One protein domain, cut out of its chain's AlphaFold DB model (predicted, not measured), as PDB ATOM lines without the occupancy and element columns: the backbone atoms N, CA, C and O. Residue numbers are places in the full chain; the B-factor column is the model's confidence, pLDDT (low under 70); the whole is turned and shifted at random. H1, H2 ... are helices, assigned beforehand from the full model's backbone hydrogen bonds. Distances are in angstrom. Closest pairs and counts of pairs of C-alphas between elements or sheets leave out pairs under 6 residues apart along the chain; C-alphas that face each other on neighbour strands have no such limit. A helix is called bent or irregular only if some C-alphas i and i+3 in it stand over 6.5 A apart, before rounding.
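This is residues 92 to 139 of the 250 residues of the protein "tRNA-synt_1c domain-containing protein" of Candidatus Kaiserbacteria bacterium (UniProt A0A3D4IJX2). A small cluster of three helices whose centres make a triangle: the longest, H2, has the short H1 set crosswise near its middle, and after a tight turn the chain folds back at a steep angle into H3. Past H3 an end with no named element, residues 131 to 139, runs on to the last printed residue. The printed part has 48 residues, with three named helices in the order H1, H2, H3 and no named strand; its class is all helix. It is compact, with a radius of gyration of the C-alphas of 9.6 A and spans of 27 by 19 by 16 A.

H2, residues 105 to 118, touches H1, residues 92 to 97, with residues 109 to 112 alone. Their closest C-alphas, those of Phe 94 and Val 112, are 7.4 A apart. Their lines are only just about perpendicular, at 71 degrees. With residues 115 to 118 alone, H2 only just touches H3, residues 122 to 130, with 3 pairs of C-alphas within 8 A. The closest are those of Leu 115 and Ala 125, 5.8 A apart. H2 and H3 run opposite ways at a steep tilt of 57 degrees. H1 and H3 are only just apart, with their closest C-alphas at 8.2 A. Every O i to N i+4 pair is within hydrogen-bond range in H1 and H3, and 8 of 10 are in H2.

H2 measures 19.6 A from C-alpha 105 at (-0.756, 16.276, -12.809) to C-alpha 118. It is irregular, but only just: C-alphas 110 and 113 are 6.9 A apart. H1 measures 8.4 A and begins with C-alpha 92 at (3.472, 20.551, -4.843). H3 measures 12.3 A and ends with C-alpha 130 at (11.075, 13.888, -20.869).

The two C-alphas farthest apart, those of Asp 93 and Glu 139, are 28.0 A apart. The printed part has no cut. The link from H1 to H2 is short, and that from H2 to H3 is tight. The mean pLDDT of the printed part is 96.0, and no printed residue is under 70.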
ATOM      1  N   ASP A  92       3.879  19.351  -4.101       97.44
ATOM      2  CA  ASP A  92       3.472  20.551  -4.843       97.44
ATOM      3  C   ASP A  92       4.605  21.567  -4.993       97.44
ATOM      4  O   ASP A  92       4.833  22.109  -6.078       97.44
ATOM      5  N   ASP A  93       5.372  21.776  -3.926       98.25
ATOM      6  CA  ASP A  93       6.536  22.660  -3.935       98.25
ATOM      7  C   ASP A  93       7.633  22.109  -4.850       98.25
ATOM      8  O   ASP A  93       8.251  22.854  -5.605       98.25
ATOM      9  N   PHE A  94       7.858  20.794  -4.846       98.62
ATOM     10  CA  PHE A  94       8.819  20.148  -5.735       98.62
ATOM     11  C   PHE A  94       8.441  20.344  -7.210       98.62
ATOM     12  O   PHE A  94       9.296  20.685  -8.030       98.62
ATOM     13  N   ILE A  95       7.160  20.158  -7.550       98.44
ATOM     14  CA  ILE A  95       6.644  20.339  -8.913       98.44
ATOM     15  C   ILE A  95       6.768  21.800  -9.349       98.44
ATOM     16  O   ILE A  95       7.341  22.079 -10.405       98.44
ATOM     17  N   SER A  96       6.272  22.729  -8.530       98.06
ATOM     18  CA  SER A  96       6.258  24.158  -8.854       98.06
ATOM     19  C   SER A  96       7.669  24.740  -8.950       98.06
ATOM     20  O   SER A  96       8.010  25.359  -9.958       98.06
ATOM     21  N   ARG A  97       8.536  24.485  -7.963       98.00
ATOM     22  CA  ARG A  97       9.921  24.987  -7.955       98.00
ATOM     23  C   ARG A  97      10.792  24.348  -9.029       98.00
ATOM     24  O   ARG A  97      11.693  25.007  -9.547       98.00
ATOM     25  N   GLY A  98      10.524  23.091  -9.378       97.56
ATOM     26  CA  GLY A  98      11.199  22.414 -10.481       97.56
ATOM     27  C   GLY A  98      10.707  22.829 -11.864       97.56
ATOM     28  O   GLY A  98      11.323  22.441 -12.860       97.56
ATOM     29  N   ASN A  99       9.622  23.611 -11.936       97.25
ATOM     30  CA  ASN A  99       8.884  23.890 -13.167       97.25
ATOM     31  C   ASN A  99       8.605  22.591 -13.945       97.25
ATOM     32  O   ASN A  99       8.906  22.475 -15.136       97.25
ATOM     33  N   LEU A 100       8.137  21.568 -13.223       97.38
ATOM     34  CA  LEU A 100       7.835  20.261 -13.791       97.38
ATOM     35  C   LEU A 100       6.443  20.301 -14.411       97.38
ATOM     36  O   LEU A 100       5.484  20.730 -13.772       97.38
ATOM     37  N   ALA A 101       6.328  19.815 -15.643       94.31
ATOM     38  CA  ALA A 101       5.067  19.766 -16.364       94.31
ATOM     39  C   ALA A 101       4.884  18.392 -17.007       94.31
ATOM     40  O   ALA A 101       5.832  17.809 -17.535       94.31
ATOM     41  N   ALA A 102       3.654  17.889 -16.968       94.31
ATOM     42  CA  ALA A 102       3.252  16.664 -17.641       94.31
ATOM     43  C   ALA A 102       1.747  16.705 -17.963       94.31
ATOM     44  O   ALA A 102       1.025  17.469 -17.318       94.31
ATOM     45  N   PRO A 103       1.256  15.886 -18.915       92.75
ATOM     46  CA  PRO A 103      -0.164  15.857 -19.283       92.75
ATOM     47  C   PRO A 103      -1.115  15.499 -18.132       92.75
ATOM     48  O   PRO A 103      -2.265  15.924 -18.134       92.75
ATOM     49  N   ASP A 104      -0.638  14.717 -17.160       94.81
ATOM     50  CA  ASP A 104      -1.406  14.248 -16.007       94.81
ATOM     51  C   ASP A 104      -0.710  14.688 -14.711       94.81
ATOM     52  O   ASP A 104       0.352  14.173 -14.345       94.81
ATOM     53  N   THR A 105      -1.302  15.674 -14.032       93.62
ATOM     54  CA  THR A 105      -0.756  16.276 -12.809       93.62
ATOM     55  C   THR A 105      -0.793  15.322 -11.616       93.62
ATOM     56  O   THR A 105       0.137  15.323 -10.809       93.62
ATOM     57  N   GLU A 106      -1.811  14.467 -11.510       93.50
ATOM     58  CA  GLU A 106      -1.904  13.491 -10.419       93.50
ATOM     59  C   GLU A 106      -0.856  12.393 -10.586       93.50
ATOM     60  O   GLU A 106      -0.159  12.020  -9.639       93.50
ATOM     61  N   LYS A 107      -0.646  11.929 -11.820       95.31
ATOM     62  CA  LYS A 107       0.450  11.010 -12.127       95.31
ATOM     63  C   LYS A 107       1.814  11.654 -11.885       95.31
ATOM     64  O   LYS A 107       2.691  11.014 -11.308       95.31
ATOM     65  N   LEU A 108       1.990  12.928 -12.248       97.12
ATOM     66  CA  LEU A 108       3.212  13.676 -11.936       97.12
ATOM     67  C   LEU A 108       3.472  13.730 -10.424       97.12
ATOM     68  O   LEU A 108       4.594  13.460  -9.995       97.12
ATOM     69  N   ARG A 109       2.439  13.980  -9.611       96.62
ATOM     70  CA  ARG A 109       2.523  13.943  -8.142       96.62
ATOM     71  C   ARG A 109       2.988  12.577  -7.633       96.62
ATOM     72  O   ARG A 109       3.884  12.522  -6.792       96.62
ATOM     73  N   LYS A 110       2.457  11.479  -8.184       95.94
ATOM     74  CA  LYS A 110       2.889  10.105  -7.855       95.94
ATOM     75  C   LYS A 110       4.339   9.806  -8.263       95.94
ATOM     76  O   LYS A 110       4.970   8.943  -7.662       95.94
ATOM     77  N   ILE A 111       4.882  10.514  -9.255       97.00
ATOM     78  CA  ILE A 111       6.266  10.358  -9.734       97.00
ATOM     79  C   ILE A 111       7.275  11.134  -8.867       97.00
ATOM     80  O   ILE A 111       8.451  10.771  -8.833       97.00
ATOM     81  N   VAL A 112       6.849  12.161  -8.122       97.75
ATOM     82  CA  VAL A 112       7.748  12.998  -7.299       97.75
ATOM     83  C   VAL A 112       8.675  12.193  -6.373       97.75
ATOM     84  O   VAL A 112       9.871  12.494  -6.369       97.75
ATOM     85  N   PRO A 113       8.217  11.166  -5.624       96.31
ATOM     86  CA  PRO A 113       9.109  10.357  -4.789       96.31
ATOM     87  C   PRO A 113      10.267   9.732  -5.579       96.31
ATOM     88  O   PRO A 113      11.414   9.775  -5.141       96.31
ATOM     89  N   LEU A 114      10.000   9.238  -6.791       96.00
ATOM     90  CA  LEU A 114      11.021   8.667  -7.669       96.00
ATOM     91  C   LEU A 114      12.034   9.722  -8.140       96.00
ATOM     92  O   LEU A 114      13.234   9.445  -8.198       96.00
ATOM     93  N   LEU A 115      11.570  10.933  -8.467       97.69
ATOM     94  CA  LEU A 115      12.449  12.035  -8.872       97.69
ATOM     95  C   LEU A 115      13.340  12.489  -7.715       97.69
ATOM     96  O   LEU A 115      14.532  12.691  -7.914       97.69
ATOM     97  N   LYS A 116      12.791  12.591  -6.503       97.75
ATOM     98  CA  LYS A 116      13.540  12.940  -5.285       97.75
ATOM     99  C   LYS A 116      14.660  11.950  -4.963       97.75
ATOM    100  O   LYS A 116      15.725  12.344  -4.481       97.75
ATOM    101  N   GLU A 117      14.438  10.666  -5.229       95.81
ATOM    102  CA  GLU A 117      15.451   9.635  -4.998       95.81
ATOM    103  C   GLU A 117      16.590   9.685  -6.019       95.81
ATOM    104  O   GLU A 117      17.749   9.463  -5.661       95.81
ATOM    105  N   ARG A 118      16.285  10.010  -7.280       95.44
ATOM    106  CA  ARG A 118      17.213   9.817  -8.406       95.44
ATOM    107  C   ARG A 118      17.851  11.098  -8.938       95.44
ATOM    108  O   ARG A 118      19.005  11.046  -9.354       95.44
ATOM    109  N   ALA A 119      17.136  12.218  -8.929       98.00
ATOM    110  CA  ALA A 119      17.627  13.487  -9.451       98.00
ATOM    111  C   ALA A 119      18.417  14.255  -8.386       98.00
ATOM    112  O   ALA A 119      17.987  14.373  -7.237       98.00
ATOM    113  N   ARG A 120      19.556  14.825  -8.784       98.38
ATOM    114  CA  ARG A 120      20.365  15.732  -7.956       98.38
ATOM    115  C   ARG A 120      20.102  17.200  -8.255       98.38
ATOM    116  O   ARG A 120      20.567  18.055  -7.509       98.38
ATOM    117  N   THR A 121      19.386  17.502  -9.335       98.75
ATOM    118  CA  THR A 121      18.949  18.852  -9.719       98.75
ATOM    119  C   THR A 121      17.563  18.807 -10.360       98.75
ATOM    120  O   THR A 121      17.145  17.765 -10.869       98.75
ATOM    121  N   PHE A 122      16.844  19.934 -10.407       98.75
ATOM    122  CA  PHE A 122      15.602  19.985 -11.188       98.75
ATOM    123  C   PHE A 122      15.832  19.899 -12.704       98.75
ATOM    124  O   PHE A 122      14.927  19.502 -13.434       98.75
ATOM    125  N   GLY A 123      17.026  20.239 -13.204       98.56
ATOM    126  CA  GLY A 123      17.432  19.932 -14.579       98.56
ATOM    127  C   GLY A 123      17.353  18.433 -14.861       98.56
ATOM    128  O   GLY A 123      16.597  18.022 -15.735       98.56
ATOM    129  N   GLU A 124      18.021  17.625 -14.038       98.44
ATOM    130  CA  GLU A 124      17.986  16.159 -14.141       98.44
ATOM    131  C   GLU A 124      16.563  15.604 -13.980       98.44
ATOM    132  O   GLU A 124      16.158  14.720 -14.730       98.44
ATOM    133  N   ALA A 125      15.758  16.149 -13.059       98.38
ATOM    134  CA  ALA A 125      14.367  15.721 -12.890       98.38
ATOM    135  C   ALA A 125      13.523  15.945 -14.164       98.38
ATOM    136  O   ALA A 125      12.727  15.084 -14.542       98.38
ATOM    137  N   ARG A 126      13.714  17.080 -14.853       98.19
ATOM    138  CA  ARG A 126      13.052  17.377 -16.136       98.19
ATOM    139  C   ARG A 126      13.530  16.446 -17.248       98.19
ATOM    140  O   ARG A 126      12.707  15.918 -17.995       98.19
ATOM    141  N   GLU A 127      14.837  16.197 -17.326       97.38
ATOM    142  CA  GLU A 127      15.417  15.250 -18.285       97.38
ATOM    143  C   GLU A 127      14.837  13.844 -18.096       97.38
ATOM    144  O   GLU A 127      14.374  13.240 -19.062       97.38
ATOM    145  N   MET A 128      14.748  13.361 -16.853       96.25
ATOM    146  CA  MET A 128      14.126  12.074 -16.534       96.25
ATOM    147  C   MET A 128      12.669  11.992 -17.006       96.25
ATOM    148  O   MET A 128      12.296  11.004 -17.637       96.25
ATOM    149  N   LEU A 129      11.851  13.019 -16.739       95.69
ATOM    150  CA  LEU A 129      10.444  13.067 -17.164       95.69
ATOM    151  C   LEU A 129      10.292  13.037 -18.689       95.69
ATOM    152  O   LEU A 129       9.455  12.300 -19.209       95.69
ATOM    153  N   SER A 130      11.106  13.820 -19.401       94.06
ATOM    154  CA  SER A 130      11.075  13.888 -20.869       94.06
ATOM    155  C   SER A 130      11.698  12.670 -21.560       94.06
ATOM    156  O   SER A 130      11.362  12.373 -22.704       94.06
ATOM    157  N   GLY A 131      12.596  11.963 -20.872       92.69
ATOM    158  CA  GLY A 131      13.350  10.831 -21.391       92.69
ATOM    159  C   GLY A 131      12.842   9.507 -20.837       92.69
ATOM    160  O   GLY A 131      11.811   8.987 -21.267       92.69
ATOM    161  N   GLU A 132      13.581   8.939 -19.887       91.25
ATOM    162  CA  GLU A 132      13.363   7.578 -19.377       91.25
ATOM    163  C   GLU A 132      12.029   7.345 -18.658       91.25
ATOM    164  O   GLU A 132      11.641   6.195 -18.525       91.25
ATOM    165  N   LEU A 133      11.314   8.378 -18.203       94.88
ATOM    166  CA  LEU A 133       9.992   8.246 -17.575       94.88
ATOM    167  C   LEU A 133       8.845   8.678 -18.500       94.88
ATOM    168  O   LEU A 133       7.679   8.607 -18.108       94.88
ATOM    169  N   SER A 134       9.146   9.076 -19.740       93.44
ATOM    170  CA  SER A 134       8.144   9.555 -20.704       93.44
ATOM    171  C   SER A 134       7.044   8.529 -20.996       93.44
ATOM    172  O   SER A 134       5.896   8.909 -21.246       93.44
ATOM    173  N   PHE A 135       7.347   7.229 -20.895       94.31
ATOM    174  CA  PHE A 135       6.381   6.140 -21.071       94.31
ATOM    175  C   PHE A 135       5.263   6.137 -20.017       94.31
ATOM    176  O   PHE A 135       4.278   5.422 -20.180       94.31
ATOM    177  N   LEU A 136       5.383   6.880 -18.912       96.00
ATOM    178  CA  LEU A 136       4.310   6.990 -17.915       96.00
ATOM    179  C   LEU A 136       3.146   7.852 -18.423       96.00
ATOM    180  O   LEU A 136       2.013   7.682 -17.975       96.00
ATOM    181  N   PHE A 137       3.408   8.739 -19.383       94.75
ATOM    182  CA  PHE A 137       2.428   9.685 -19.926       94.75
ATOM    183  C   PHE A 137       1.943   9.329 -21.331       94.75
ATOM    184  O   PHE A 137       0.996   9.931 -21.825       94.75
ATOM    185  N   HIS A 138       2.575   8.346 -21.966       90.75
ATOM    186  CA  HIS A 138       2.249   7.909 -23.315       90.75
ATOM    187  C   HIS A 138       2.195   6.387 -23.364       90.75
ATOM    188  O   HIS A 138       2.799   5.697 -22.543       90.75
ATOM    189  N   GLU A 139       1.485   5.855 -24.346       87.25
ATOM    190  CA  GLU A 139       1.447   4.418 -24.568       87.25
ATOM    191  C   GLU A 139       2.820   3.897 -25.036       87.25
ATOM    192  O   GLU A 139       3.372   4.426 -26.008       87.25
TER     193      GLU A 139